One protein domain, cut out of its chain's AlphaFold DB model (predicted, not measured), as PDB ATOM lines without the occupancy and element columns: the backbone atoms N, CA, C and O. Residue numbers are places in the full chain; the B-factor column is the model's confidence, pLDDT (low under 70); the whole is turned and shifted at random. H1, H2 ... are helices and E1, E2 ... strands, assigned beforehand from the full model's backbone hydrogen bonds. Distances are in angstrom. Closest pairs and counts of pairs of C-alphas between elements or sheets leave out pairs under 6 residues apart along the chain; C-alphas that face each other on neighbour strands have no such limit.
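This is residues 330 to 424 of the 1015 residues of the protein "Peptidase_M23 domain-containing protein" of Taibaiella sp. KBW10 (UniProt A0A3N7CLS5). A long ribbon of two antiparallel strands, E1 and E2, runs along a rod, with three short helices gathered at one part of it: H2 and H3 beside the ribbon, H1 packed on H3. The ribbon's end with residues 330 and 424 reaches beyond the helices. The printed part has 95 residues, in the order E1, H1, H2, H3, E2, class mixed; it is loose, radius of gyration of the C-alphas 16.3 A, spans 56 by 22 by 19 A.

E1, residues 330 to 354, 49.7 A, begins at C-alpha (69.002, 87.993, 136.370) and bends by 80 degrees at 333. E2, residues 410 to 424, 39.9 A, ends at C-alpha (69.629, 100.088, 125.517). H1 is residues 365 to 376, 16.0 A; H2 379 to 387, 13.5 A; H3 393 to 399, 10.0 A.

E1 and E2 are antiparallel at 172 degrees; N 353 and O 411 are 2.8 A apart, within hydrogen-bond range. The closest C-alphas of H3 and E2, Ile 396 and Phe 413, are 5.4 A apart. H1 and H3 touch, C-alphas of Ala 372 and Ala 393 closest at 5.1 A. Every O i to N i+4 pair is within range in H1 and H3; in H2 1 of 5 is, with 5 of 6 O i to N i+3 pairs.

The C-alphas of Leu 330 and Ala 359, the farthest apart, are 57.1 A apart. The printed part has no cut, no long link, and no printed residue is under 70 in pLDDT.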
ATOM      1  N   LEU A 330      68.929  86.712 137.092       75.38
ATOM      2  CA  LEU A 330      69.002  87.993 136.370       75.38
ATOM      3  C   LEU A 330      70.401  88.212 135.755       75.38
ATOM      4  O   LEU A 330      71.408  88.015 136.449       75.38
ATOM      5  N   THR A 331      70.485  88.678 134.504       74.69
ATOM      6  CA  THR A 331      71.754  88.984 133.798       74.69
ATOM      7  C   THR A 331      71.995  90.465 133.538       74.69
ATOM      8  O   THR A 331      73.147  90.889 133.595       74.69
ATOM      9  N   ASN A 332      70.954  91.247 133.261       78.94
ATOM     10  CA  ASN A 332      71.053  92.683 132.993       78.94
ATOM     11  C   ASN A 332      69.709  93.367 133.289       78.94
ATOM     12  O   ASN A 332      68.668  92.723 133.160       78.94
ATOM     13  N   ALA A 333      69.717  94.663 133.601       86.50
ATOM     14  CA  ALA A 333      68.526  95.508 133.549       86.50
ATOM     15  C   ALA A 333      68.885  96.910 133.040       86.50
ATOM     16  O   ALA A 333      69.934  97.456 133.389       86.50
ATOM     17  N   TYR A 334      68.042  97.477 132.176       90.12
ATOM     18  CA  TYR A 334      68.310  98.741 131.493       90.12
ATOM     19  C   TYR A 334      67.043  99.427 130.957       90.12
ATOM     20  O   TYR A 334      66.015  98.790 130.740       90.12
ATOM     21  N   PHE A 335      67.148 100.734 130.701       95.00
ATOM     22  CA  PHE A 335      66.156 101.507 129.951       95.00
ATOM     23  C   PHE A 335      66.361 101.316 128.443       95.00
ATOM     24  O   PHE A 335      67.502 101.298 127.972       95.00
ATOM     25  N   ALA A 336      65.278 101.196 127.674       90.69
ATOM     26  CA  ALA A 336      65.335 100.906 126.245       90.69
ATOM     27  C   ALA A 336      64.334 101.701 125.395       90.69
ATOM     28  O   ALA A 336      63.241 102.045 125.848       90.69
ATOM     29  N   LYS A 337      64.676 101.906 124.119       88.12
ATOM     30  CA  LYS A 337      63.707 102.188 123.047       88.12
ATOM     31  C   LYS A 337      63.463 100.900 122.252       88.12
ATOM     32  O   LYS A 337      64.333 100.029 122.176       88.12
ATOM     33  N   LYS A 338      62.262 100.767 121.688       87.62
ATOM     34  CA  LYS A 338      61.849  99.644 120.837       87.62
ATOM     35  C   LYS A 338      62.036 100.047 119.381       87.62
ATOM     36  O   LYS A 338      61.345 100.935 118.893       87.62
ATOM     37  N   GLU A 339      62.948  99.376 118.699       83.00
ATOM     38  CA  GLU A 339      63.219  99.568 117.276       83.00
ATOM     39  C   GLU A 339      62.825  98.315 116.497       83.00
ATOM     40  O   GLU A 339      62.828  97.210 117.034       83.00
ATOM     41  N   TYR A 340      62.506  98.466 115.215       78.75
ATOM     42  CA  TYR A 340      62.216  97.340 114.331       78.75
ATOM     43  C   TYR A 340      63.436  97.081 113.445       78.75
ATOM     44  O   TYR A 340      63.492  97.517 112.304       78.75
ATOM     45  N   THR A 341      64.439  96.405 114.004       74.75
ATOM     46  CA  THR A 341      65.753  96.127 113.382       74.75
ATOM     47  C   THR A 341      66.026  94.634 113.194       74.75
ATOM     48  O   THR A 341      66.896  94.252 112.409       74.75
ATOM     49  N   LYS A 342      65.310  93.762 113.914       76.19
ATOM     50  CA  LYS A 342      65.603  92.327 113.960       76.19
ATOM     51  C   LYS A 342      65.072  91.636 112.707       76.19
ATOM     52  O   LYS A 342      63.885  91.345 112.612       76.19
ATOM     53  N   GLN A 343      65.951  91.331 111.760       81.12
ATOM     54  CA  GLN A 343      65.609  90.546 110.571       81.12
ATOM     55  C   GLN A 343      65.017  89.179 110.969       81.12
ATOM     56  O   GLN A 343      65.703  88.364 111.584       81.12
ATOM     57  N   THR A 344      63.734  88.944 110.666       77.38
ATOM     58  CA  THR A 344      63.017  87.721 111.091       77.38
ATOM     59  C   THR A 344      63.069  86.585 110.070       77.38
ATOM     60  O   THR A 344      62.923  85.426 110.447       77.38
ATOM     61  N   GLY A 345      63.228  86.906 108.781       81.62
ATOM     62  CA  GLY A 345      62.985  85.978 107.671       81.62
ATOM     63  C   GLY A 345      61.502  85.677 107.394       81.62
ATOM     64  O   GLY A 345      61.204  84.997 106.415       81.62
ATOM     65  N   GLU A 346      60.566  86.190 108.200       85.31
ATOM     66  CA  GLU A 346      59.128  86.070 107.947       85.31
ATOM     67  C   GLU A 346      58.742  86.946 106.748       85.31
ATOM     68  O   GLU A 346      59.116  88.117 106.699       85.31
ATOM     69  N   ALA A 347      57.997  86.407 105.781       89.06
ATOM     70  CA  ALA A 347      57.568  87.169 104.610       89.06
ATOM     71  C   ALA A 347      56.627  88.326 105.000       89.06
ATOM     72  O   ALA A 347      55.684  88.144 105.772       89.06
ATOM     73  N   ALA A 348      56.871  89.510 104.437       91.19
ATOM     74  CA  ALA A 348      55.993  90.673 104.547       91.19
ATOM     75  C   ALA A 348      55.159  90.860 103.270       91.19
ATOM     76  O   ALA A 348      53.940  90.999 103.345       91.19
ATOM     77  N   GLY A 349      55.806  90.800 102.103       92.31
ATOM     78  CA  GLY A 349      55.159  90.988 100.811       92.31
ATOM     79  C   GLY A 349      56.164  90.990  99.661       92.31
ATOM     80  O   GLY A 349      57.138  90.232  99.660       92.31
ATOM     81  N   THR A 350      55.921  91.845  98.671       93.38
ATOM     82  CA  THR A 350      56.835  92.103  97.555       93.38
ATOM     83  C   THR A 350      56.979  93.601  97.312       93.38
ATOM     84  O   THR A 350      56.050  94.380  97.531       93.38
ATOM     85  N   PHE A 351      58.152  94.008  96.834       95.06
ATOM     86  CA  PHE A 351      58.460  95.384  96.466       95.06
ATOM     87  C   PHE A 351      58.906  95.440  95.005       95.06
ATOM     88  O   PHE A 351      59.763  94.661  94.587       95.06
ATOM     89  N   GLU A 352      58.326  96.361  94.238       96.56
ATOM     90  CA  GLU A 352      58.680  96.617  92.841       96.56
ATOM     91  C   GLU A 352      59.629  97.818  92.754       96.56
ATOM     92  O   GLU A 352      59.256  98.949  93.057       96.56
ATOM     93  N   TYR A 353      60.861  97.575  92.309       95.38
ATOM     94  CA  TYR A 353      61.853  98.611  92.045       95.38
ATOM     95  C   TYR A 353      61.911  98.946  90.550       95.38
ATOM     96  O   TYR A 353      61.955  98.048  89.706       95.38
ATOM     97  N   THR A 354      61.959 100.238  90.214       95.38
ATOM     98  CA  THR A 354      62.151 100.708  88.831       95.38
ATOM     99  C   THR A 354      63.604 101.125  88.615       95.38
ATOM    100  O   THR A 354      64.139 101.984  89.311       95.38
ATOM    101  N   ILE A 355      64.251 100.523  87.624       91.06
ATOM    102  CA  ILE A 355      65.668 100.701  87.312       91.06
ATOM    103  C   ILE A 355      65.916 102.113  86.752       91.06
ATOM    104  O   ILE A 355      65.321 102.518  85.753       91.06
ATOM    105  N   GLY A 356      66.819 102.876  87.378       81.06
ATOM    106  CA  GLY A 356      67.112 104.271  87.002       81.06
ATOM    107  C   GLY A 356      68.158 104.473  85.889       81.06
ATOM    108  O   GLY A 356      68.312 105.590  85.392       81.06
ATOM    109  N   SER A 357      68.879 103.422  85.496       79.50
ATOM    110  CA  SER A 357      70.073 103.447  84.628       79.50
ATOM    111  C   SER A 357      69.932 102.524  83.411       79.50
ATOM    112  O   SER A 357      69.199 101.546  83.466       79.50
ATOM    113  N   ASN A 358      70.667 102.787  82.327       85.56
ATOM    114  CA  ASN A 358      70.742 101.886  81.164       85.56
ATOM    115  C   ASN A 358      71.880 100.860  81.295       85.56
ATOM    116  O   ASN A 358      72.854 101.108  82.004       85.56
ATOM    117  N   ALA A 359      71.779  99.753  80.549       86.69
ATOM    118  CA  ALA A 359      72.821  98.735  80.379       86.69
ATOM    119  C   ALA A 359      73.344  98.091  81.685       86.69
ATOM    120  O   ALA A 359      74.527  97.759  81.806       86.69
ATOM    121  N   ASN A 360      72.466  97.874  82.669       85.69
ATOM    122  CA  ASN A 360      72.810  97.143  83.889       85.69
ATOM    123  C   ASN A 360      72.874  95.646  83.576       85.69
ATOM    124  O   ASN A 360      71.852  94.963  83.617       85.69
ATOM    125  N   LYS A 361      74.066  95.150  83.231       89.81
ATOM    126  CA  LYS A 361      74.298  93.719  83.013       89.81
ATOM    127  C   LYS A 361      74.024  92.907  84.277       89.81
ATOM    128  O   LYS A 361      74.380  93.337  85.377       89.81
ATOM    129  N   THR A 362      73.437  91.733  84.078       90.56
ATOM    130  CA  THR A 362      72.965  90.796  85.108       90.56
ATOM    131  C   THR A 362      73.043  89.337  84.635       90.56
ATOM    132  O   THR A 362      72.368  88.481  85.193       90.56
ATOM    133  N   ALA A 363      73.851  89.028  83.615       86.81
ATOM    134  CA  ALA A 363      73.969  87.672  83.070       86.81
ATOM    135  C   ALA A 363      74.717  86.718  84.025       86.81
ATOM    136  O   ALA A 363      74.317  85.570  84.209       86.81
ATOM    137  N   THR A 364      75.785  87.194  84.673       88.56
ATOM    138  CA  THR A 364      76.588  86.396  85.619       88.56
ATOM    139  C   THR A 364      76.185  86.615  87.080       88.56
ATOM    140  O   THR A 364      75.667  87.668  87.452       88.56
ATOM    141  N   ASP A 365      76.476  85.639  87.949       80.62
ATOM    142  CA  ASP A 365      76.146  85.715  89.383       80.62
ATOM    143  C   ASP A 365      76.783  86.936  90.074       80.62
ATOM    144  O   ASP A 365      76.120  87.643  90.833       80.62
ATOM    145  N   ALA A 366      78.036  87.252  89.726       75.94
ATOM    146  CA  ALA A 366      78.752  88.428  90.219       75.94
ATOM    147  C   ALA A 366      78.134  89.753  89.730       75.94
ATOM    148  O   ALA A 366      78.067  90.725  90.486       75.94
ATOM    149  N   GLU A 367      77.634  89.805  88.491       81.19
ATOM    150  CA  GLU A 367      76.892  90.965  87.986       81.19
ATOM    151  C   GLU A 367      75.555  91.135  88.715       81.19
ATOM    152  O   GLU A 367      75.255  92.244  89.163       81.19
ATOM    153  N   LYS A 368      74.789  90.050  88.920       87.25
ATOM    154  CA  LYS A 368      73.550  90.091  89.716       87.25
ATOM    155  C   LYS A 368      73.820  90.522  91.154       87.25
ATOM    156  O   LYS A 368      73.112  91.390  91.652       87.25
ATOM    157  N   GLN A 369      74.867  89.997  91.795       82.06
ATOM    158  CA  GLN A 369      75.285  90.391  93.145       82.06
ATOM    159  C   GLN A 369      75.604  91.894  93.221       82.06
ATOM    160  O   GLN A 369      75.165  92.577  94.147       82.06
ATOM    161  N   ARG A 370      76.324  92.430  92.224       83.62
ATOM    162  CA  ARG A 370      76.662  93.858  92.131       83.62
ATOM    163  C   ARG A 370      75.419  94.731  91.946       83.62
ATOM    164  O   ARG A 370      75.275  95.729  92.647       83.62
ATOM    165  N   ILE A 371      74.516  94.368  91.032       85.25
ATOM    166  CA  ILE A 371      73.272  95.120  90.801       85.25
ATOM    167  C   ILE A 371      72.335  95.023  92.014       85.25
ATOM    168  O   ILE A 371      71.798  96.043  92.436       85.25
ATOM    169  N   ALA A 372      72.211  93.852  92.641       83.38
ATOM    170  CA  ALA A 372      71.442  93.676  93.869       83.38
ATOM    171  C   ALA A 372      71.979  94.538  95.023       83.38
ATOM    172  O   ALA A 372      71.194  95.188  95.707       83.38
ATOM    173  N   GLY A 373      73.304  94.626  95.197       73.25
ATOM    174  CA  GLY A 373      73.928  95.535  96.168       73.25
ATOM    175  C   GLY A 373      73.680  97.021  95.866       73.25
ATOM    176  O   GLY A 373      73.458  97.804  96.787       73.25
ATOM    177  N   ILE A 374      73.653  97.414  94.588       78.44
ATOM    178  CA  ILE A 374      73.322  98.789  94.166       78.44
ATOM    179  C   ILE A 374      71.842  99.120  94.416       78.44
ATOM    180  O   ILE A 374      71.538 100.256  94.775       78.44
ATOM    181  N   ILE A 375      70.933  98.157  94.234       84.44
ATOM    182  CA  ILE A 375      69.495  98.318  94.509       84.44
ATOM    183  C   ILE A 375      69.238  98.354  96.023       84.44
ATOM    184  O   ILE A 375      68.526  99.236  96.490       84.44
ATOM    185  N   LEU A 376      69.859  97.463  96.804       82.38
ATOM    186  CA  LEU A 376      69.660  97.361  98.258       82.38
ATOM    187  C   LEU A 376      69.975  98.668  99.010       82.38
ATOM    188  O   LEU A 376      69.324  98.975 100.001       82.38
ATOM    189  N   ASN A 377      70.941  99.449  98.519       75.50
ATOM    190  CA  ASN A 377      71.354 100.725  99.112       75.50
ATOM    191  C   ASN A 377      70.528 101.943  98.641       75.50
ATOM    192  O   ASN A 377      70.903 103.085  98.910       75.50
ATOM    193  N   LYS A 378      69.420 101.740  97.916       83.25
ATOM    194  CA  LYS A 378      68.571 102.835  97.422       83.25
ATOM    195  C   LYS A 378      67.687 103.437  98.525       83.25
ATOM    196  O   LYS A 378      67.168 102.673  99.342       83.25
ATOM    197  N   PRO A 379      67.450 104.767  98.538       70.62
ATOM    198  CA  PRO A 379      66.513 105.408  99.467       70.62
ATOM    199  C   PRO A 379      65.132 104.740  99.500       70.62
ATOM    200  O   PRO A 379      64.576 104.515 100.572       70.62
ATOM    201  N   GLU A 380      64.626 104.324  98.338       82.44
ATOM    202  CA  GLU A 380      63.342 103.632  98.183       82.44
ATOM    203  C   GLU A 380      63.284 102.294  98.950       82.44
ATOM    204  O   GLU A 380      62.207 101.880  99.379       82.44
ATOM    205  N   LEU A 381      64.433 101.634  99.155       81.62
ATOM    206  CA  LEU A 381      64.555 100.406  99.948       81.62
ATOM    207  C   LEU A 381      64.922 100.688 101.412       81.62
ATOM    208  O   LEU A 381      64.418  99.987 102.287       81.62
ATOM    209  N   LYS A 382      65.706 101.740 101.710       73.69
ATOM    210  CA  LYS A 382      65.876 102.237 103.095       73.69
ATOM    211  C   LYS A 382      64.509 102.548 103.728       73.69
ATOM    212  O   LYS A 382      64.269 102.200 104.885       73.69
ATOM    213  N   ALA A 383      63.585 103.116 102.948       76.00
ATOM    214  CA  ALA A 383      62.223 103.456 103.363       76.00
ATOM    215  C   ALA A 383      61.327 102.249 103.730       76.00
ATOM    216  O   ALA A 383      60.273 102.445 104.337       76.00
ATOM    217  N   LEU A 384      61.729 101.001 103.441       82.56
ATOM    218  CA  LEU A 384      61.027  99.807 103.942       82.56
ATOM    219  C   LEU A 384      61.036  99.738 105.479       82.56
ATOM    220  O   LEU A 384      60.076  99.252 106.077       82.56
ATOM    221  N   THR A 385      62.060 100.298 106.130       75.00
ATOM    222  CA  THR A 385      62.170 100.321 107.599       75.00
ATOM    223  C   THR A 385      60.991 101.038 108.266       75.00
ATOM    224  O   THR A 385      60.482 100.560 109.279       75.00
ATOM    225  N   ALA A 386      60.465 102.103 107.648       75.50
ATOM    226  CA  ALA A 386      59.273 102.818 108.115       75.50
ATOM    227  C   ALA A 386      57.989 101.964 108.045       75.50
ATOM    228  O   ALA A 386      57.058 102.177 108.818       75.50
ATOM    229  N   LYS A 387      57.950 100.952 107.165       86.25
ATOM    230  CA  LYS A 387      56.885  99.932 107.108       86.25
ATOM    231  C   LYS A 387      57.124  98.758 108.064       86.25
ATOM    232  O   LYS A 387      56.320  97.833 108.098       86.25
ATOM    233  N   LYS A 388      58.215  98.787 108.843       88.75
ATOM    234  CA  LYS A 388      58.707  97.669 109.664       88.75
ATOM    235  C   LYS A 388      59.081  96.453 108.773       88.75
ATOM    236  O   LYS A 388      58.908  95.299 109.163       88.75
ATOM    237  N   GLU A 389      59.630  96.714 107.578       92.12
ATOM    238  CA  GLU A 389      60.041  95.730 106.555       92.12
ATOM    239  C   GLU A 389      61.519  95.879 106.126       92.12
ATOM    240  O   GLU A 389      62.126  96.938 106.265       92.12
ATOM    241  N   TYR A 390      62.094  94.823 105.540       88.62
ATOM    242  CA  TYR A 390      63.392  94.835 104.853       88.62
ATOM    243  C   TYR A 390      63.397  93.903 103.630       88.62
ATOM    244  O   TYR A 390      62.466  93.131 103.409       88.62
ATOM    245  N   THR A 391      64.470  93.926 102.841       93.06
ATOM    246  CA  THR A 391      64.768  92.895 101.830       93.06
ATOM    247  C   THR A 391      66.251  92.513 101.886       93.06
ATOM    248  O   THR A 391      67.023  93.106 102.641       93.06
ATOM    249  N   THR A 392      66.666  91.508 101.119       89.44
ATOM    250  CA  THR A 392      68.051  91.018 101.078       89.44
ATOM    251  C   THR A 392      68.631  91.129  99.672       89.44
ATOM    252  O   THR A 392      67.910  91.044  98.677       89.44
ATOM    253  N   ALA A 393      69.959  91.258  99.572       87.81
ATOM    254  CA  ALA A 393      70.646  91.195  98.280       87.81
ATOM    255  C   ALA A 393      70.329  89.887  97.530       87.81
ATOM    256  O   ALA A 393      70.195  89.902  96.314       87.81
ATOM    257  N   GLU A 394      70.145  88.780  98.254       91.06
ATOM    258  CA  GLU A 394      69.793  87.476  97.685       91.06
ATOM    259  C   GLU A 394      68.368  87.462  97.092       91.06
ATOM    260  O   GLU A 394      68.181  87.007  95.968       91.06
ATOM    261  N   ALA A 395      67.373  88.050  97.770       90.75
ATOM    262  CA  ALA A 395      66.013  88.169  97.232       90.75
ATOM    263  C   ALA A 395      65.957  89.052  95.969       90.75
ATOM    264  O   ALA A 395      65.283  88.707  94.996       90.75
ATOM    265  N   ILE A 396      66.709  90.160  95.947       95.19
ATOM    266  CA  ILE A 396      66.833  91.021  94.759       95.19
ATOM    267  C   ILE A 396      67.545  90.264  93.623       95.19
ATOM    268  O   ILE A 396      67.080  90.268  92.486       95.19
ATOM    269  N   LYS A 397      68.649  89.573  93.927       94.25
ATOM    270  CA  LYS A 397      69.442  88.765  92.986       94.25
ATOM    271  C   LYS A 397      68.616  87.666  92.315       94.25
ATOM    272  O   LYS A 397      68.751  87.469  91.109       94.25
ATOM    273  N   GLN A 398      67.740  86.997  93.064       93.12
ATOM    274  CA  GLN A 398      66.823  85.979  92.541       93.12
ATOM    275  C   GLN A 398      65.745  86.571  91.614       93.12
ATOM    276  O   GLN A 398      65.343  85.913  90.656       93.12
ATOM    277  N   ALA A 399      65.332  87.824  91.831       95.12
ATOM    278  CA  ALA A 399      64.399  88.536  90.950       95.12
ATOM    279  C   ALA A 399      65.042  89.111  89.668       95.12
ATOM    280  O   ALA A 399      64.330  89.439  88.715       95.12
ATOM    281  N   LEU A 400      66.376  89.228  89.605       95.50
ATOM    282  CA  LEU A 400      67.100  89.662  88.405       95.50
ATOM    283  C   LEU A 400      67.193  88.505  87.393       95.50
ATOM    284  O   LEU A 400      68.140  87.717  87.394       95.50
ATOM    285  N   THR A 401      66.185  88.394  86.529       94.31
ATOM    286  CA  THR A 401      66.005  87.303  85.555       94.31
ATOM    287  C   THR A 401      66.479  87.629  84.138       94.31
ATOM    288  O   THR A 401      66.837  86.705  83.415       94.31
ATOM    289  N   LYS A 402      66.524  88.908  83.731       92.75
ATOM    290  CA  LYS A 402      67.088  89.324  82.429       92.75
ATOM    291  C   LYS A 402      68.622  89.340  82.463       92.75
ATOM    292  O   LYS A 402      69.208  89.632  83.503       92.75
ATOM    293  N   ASP A 403      69.267  89.180  81.307       90.62
ATOM    294  CA  ASP A 403      70.722  89.372  81.147       90.62
ATOM    295  C   ASP A 403      71.160  90.844  81.238       90.62
ATOM    296  O   ASP A 403      72.330  91.151  81.481       90.62
ATOM    297  N   THR A 404      70.237  91.781  81.010       91.69
ATOM    298  CA  THR A 404      70.457  93.226  81.150       91.69
ATOM    299  C   THR A 404      69.145  93.945  81.459       91.69
ATOM    300  O   THR A 404      68.115  93.648  80.853       91.69
ATOM    301  N   TYR A 405      69.204  94.925  82.363       92.25
ATOM    302  CA  TYR A 405      68.106  95.839  82.704       92.25
ATOM    303  C   TYR A 405      68.437  97.281  82.282       92.25
ATOM    304  O   TYR A 405      69.564  97.753  82.472       92.25
ATOM    305  N   ASN A 406      67.453  98.004  81.747       90.62
ATOM    306  CA  ASN A 406      67.562  99.386  81.270       90.62
ATOM    307  C   ASN A 406      66.681 100.362  82.067       90.62
ATOM    308  O   ASN A 406      65.905  99.957  82.930       90.62
ATOM    309  N   LYS A 407      66.796 101.670  81.794       90.06
ATOM    310  CA  LYS A 407      66.050 102.690  82.533       90.06
ATOM    311  C   LYS A 407      64.552 102.531  82.269       90.06
ATOM    312  O   LYS A 407      64.121 102.593  81.123       90.06
ATOM    313  N   GLY A 408      63.775 102.379  83.337       86.88
ATOM    314  CA  GLY A 408      62.337 102.112  83.277       86.88
ATOM    315  C   GLY A 408      61.962 100.627  83.291       86.88
ATOM    316  O   GLY A 408      60.779 100.325  83.432       86.88
ATOM    317  N   ASP A 409      62.924  99.695  83.213       94.12
ATOM    318  CA  ASP A 409      62.642  98.297  83.552       94.12
ATOM    319  C   ASP A 409      62.255  98.169  85.030       94.12
ATOM    320  O   ASP A 409      62.760  98.893  85.890       94.12
ATOM    321  N   LYS A 410      61.393  97.198  85.328       95.25
ATOM    322  CA  LYS A 410      60.935  96.879  86.682       95.25
ATOM    323  C   LYS A 410      61.485  95.533  87.145       95.25
ATOM    324  O   LYS A 410      61.653  94.613  86.342       95.25
ATOM    325  N   VAL A 411      61.756  95.420  88.442       96.00
ATOM    326  CA  VAL A 411      62.142  94.173  89.113       96.00
ATOM    327  C   VAL A 411      61.417  94.077  90.453       96.00
ATOM    328  O   VAL A 411      61.451  95.021  91.241       96.00
ATOM    329  N   SER A 412      60.769  92.940  90.707       96.75
ATOM    330  CA  SER A 412      59.931  92.736  91.893       96.75
ATOM    331  C   SER A 412      60.463  91.582  92.733       96.75
ATOM    332  O   SER A 412      60.562  90.458  92.245       96.75
ATOM    333  N   PHE A 413      60.813  91.860  93.986       96.62
ATOM    334  CA  PHE A 413      61.446  90.917  94.916       96.62
ATOM    335  C   PHE A 413      60.695  90.850  96.248       96.62
ATOM    336  O   PHE A 413      59.901  91.732  96.574       96.62
ATOM    337  N   ALA A 414      60.940  89.791  97.020       94.81
ATOM    338  CA  ALA A 414      60.315  89.597  98.325       94.81
ATOM    339  C   ALA A 414      60.790  90.631  99.361       94.81
ATOM    340  O   ALA A 414      61.970  90.996  99.406       94.81
ATOM    341  N   THR A 415      59.873  91.046 100.231       94.88
ATOM    342  CA  THR A 415      60.177  91.745 101.483       94.88
ATOM    343  C   THR A 415      59.859  90.855 102.679       94.88
ATOM    344  O   THR A 415      59.035  89.939 102.616       94.88
ATOM    345  N   TYR A 416      60.538  91.128 103.786       91.12
ATOM    346  CA  TYR A 416      60.489  90.368 105.026       91.12
ATOM    347  C   TYR A 416      60.243  91.314 106.206       91.12
ATOM    348  O   TYR A 416      60.630  92.482 106.161       91.12
ATOM    349  N   LYS A 417      59.630  90.825 107.284       89.38
ATOM    350  CA  LYS A 417      59.298  91.649 108.454       89.38
ATOM    351  C   LYS A 417      60.528  91.919 109.315       89.38
ATOM    352  O   LYS A 417      61.286  91.000 109.648       89.38
ATOM    353  N   LEU A 418      60.693  93.165 109.740       81.31
ATOM    354  CA  LEU A 418      61.574  93.512 110.848       81.31
ATOM    355  C   LEU A 418      60.809  93.285 112.156       81.31
ATOM    356  O   LEU A 418      59.708  93.792 112.350       81.31
ATOM    357  N   GLY A 419      61.387  92.489 113.047       80.56
ATOM    358  CA  GLY A 419      60.889  92.255 114.395       80.56
ATOM    359  C   GLY A 419      61.441  93.283 115.388       80.56
ATOM    360  O   GLY A 419      62.454  93.933 115.104       80.56
ATOM    361  N   PRO A 420      60.809  93.418 116.565       82.44
ATOM    362  CA  PRO A 420      61.254  94.351 117.587       82.44
ATOM    363  C   PRO A 420      62.588  93.928 118.222       82.44
ATOM    364  O   PRO A 420      62.837  92.748 118.493       82.44
ATOM    365  N   GLU A 421      63.417  94.924 118.513       80.88
ATOM    366  CA  GLU A 421      64.636  94.860 119.311       80.88
ATOM    367  C   GLU A 421      64.605  96.001 120.336       80.88
ATOM    368  O   GLU A 421      64.271  97.140 120.009       80.88
ATOM    369  N   PHE A 422      64.954  95.707 121.589       83.62
ATOM    370  CA  PHE A 422      64.941  96.693 122.670       83.62
ATOM    371  C   PHE A 422      66.359  97.222 122.896       83.62
ATOM    372  O   PHE A 422      67.121  96.669 123.700       83.62
ATOM    373  N   LYS A 423      66.733  98.268 122.147       77.44
ATOM    374  CA  LYS A 423      68.048  98.912 122.247       77.44
ATOM    375  C   LYS A 423      68.191  99.595 123.598       77.44
ATOM    376  O   LYS A 423      67.349 100.416 123.960       77.44
ATOM    377  N   LYS A 424      69.287  99.326 124.313       80.62
ATOM    378  CA  LYS A 424      69.629 100.088 125.517       80.62
ATOM    379  C   LYS A 424      69.865 101.561 125.163       80.62
ATOM    380  O   LYS A 424      70.732 101.861 124.347       80.62
TER     381      LYS A 424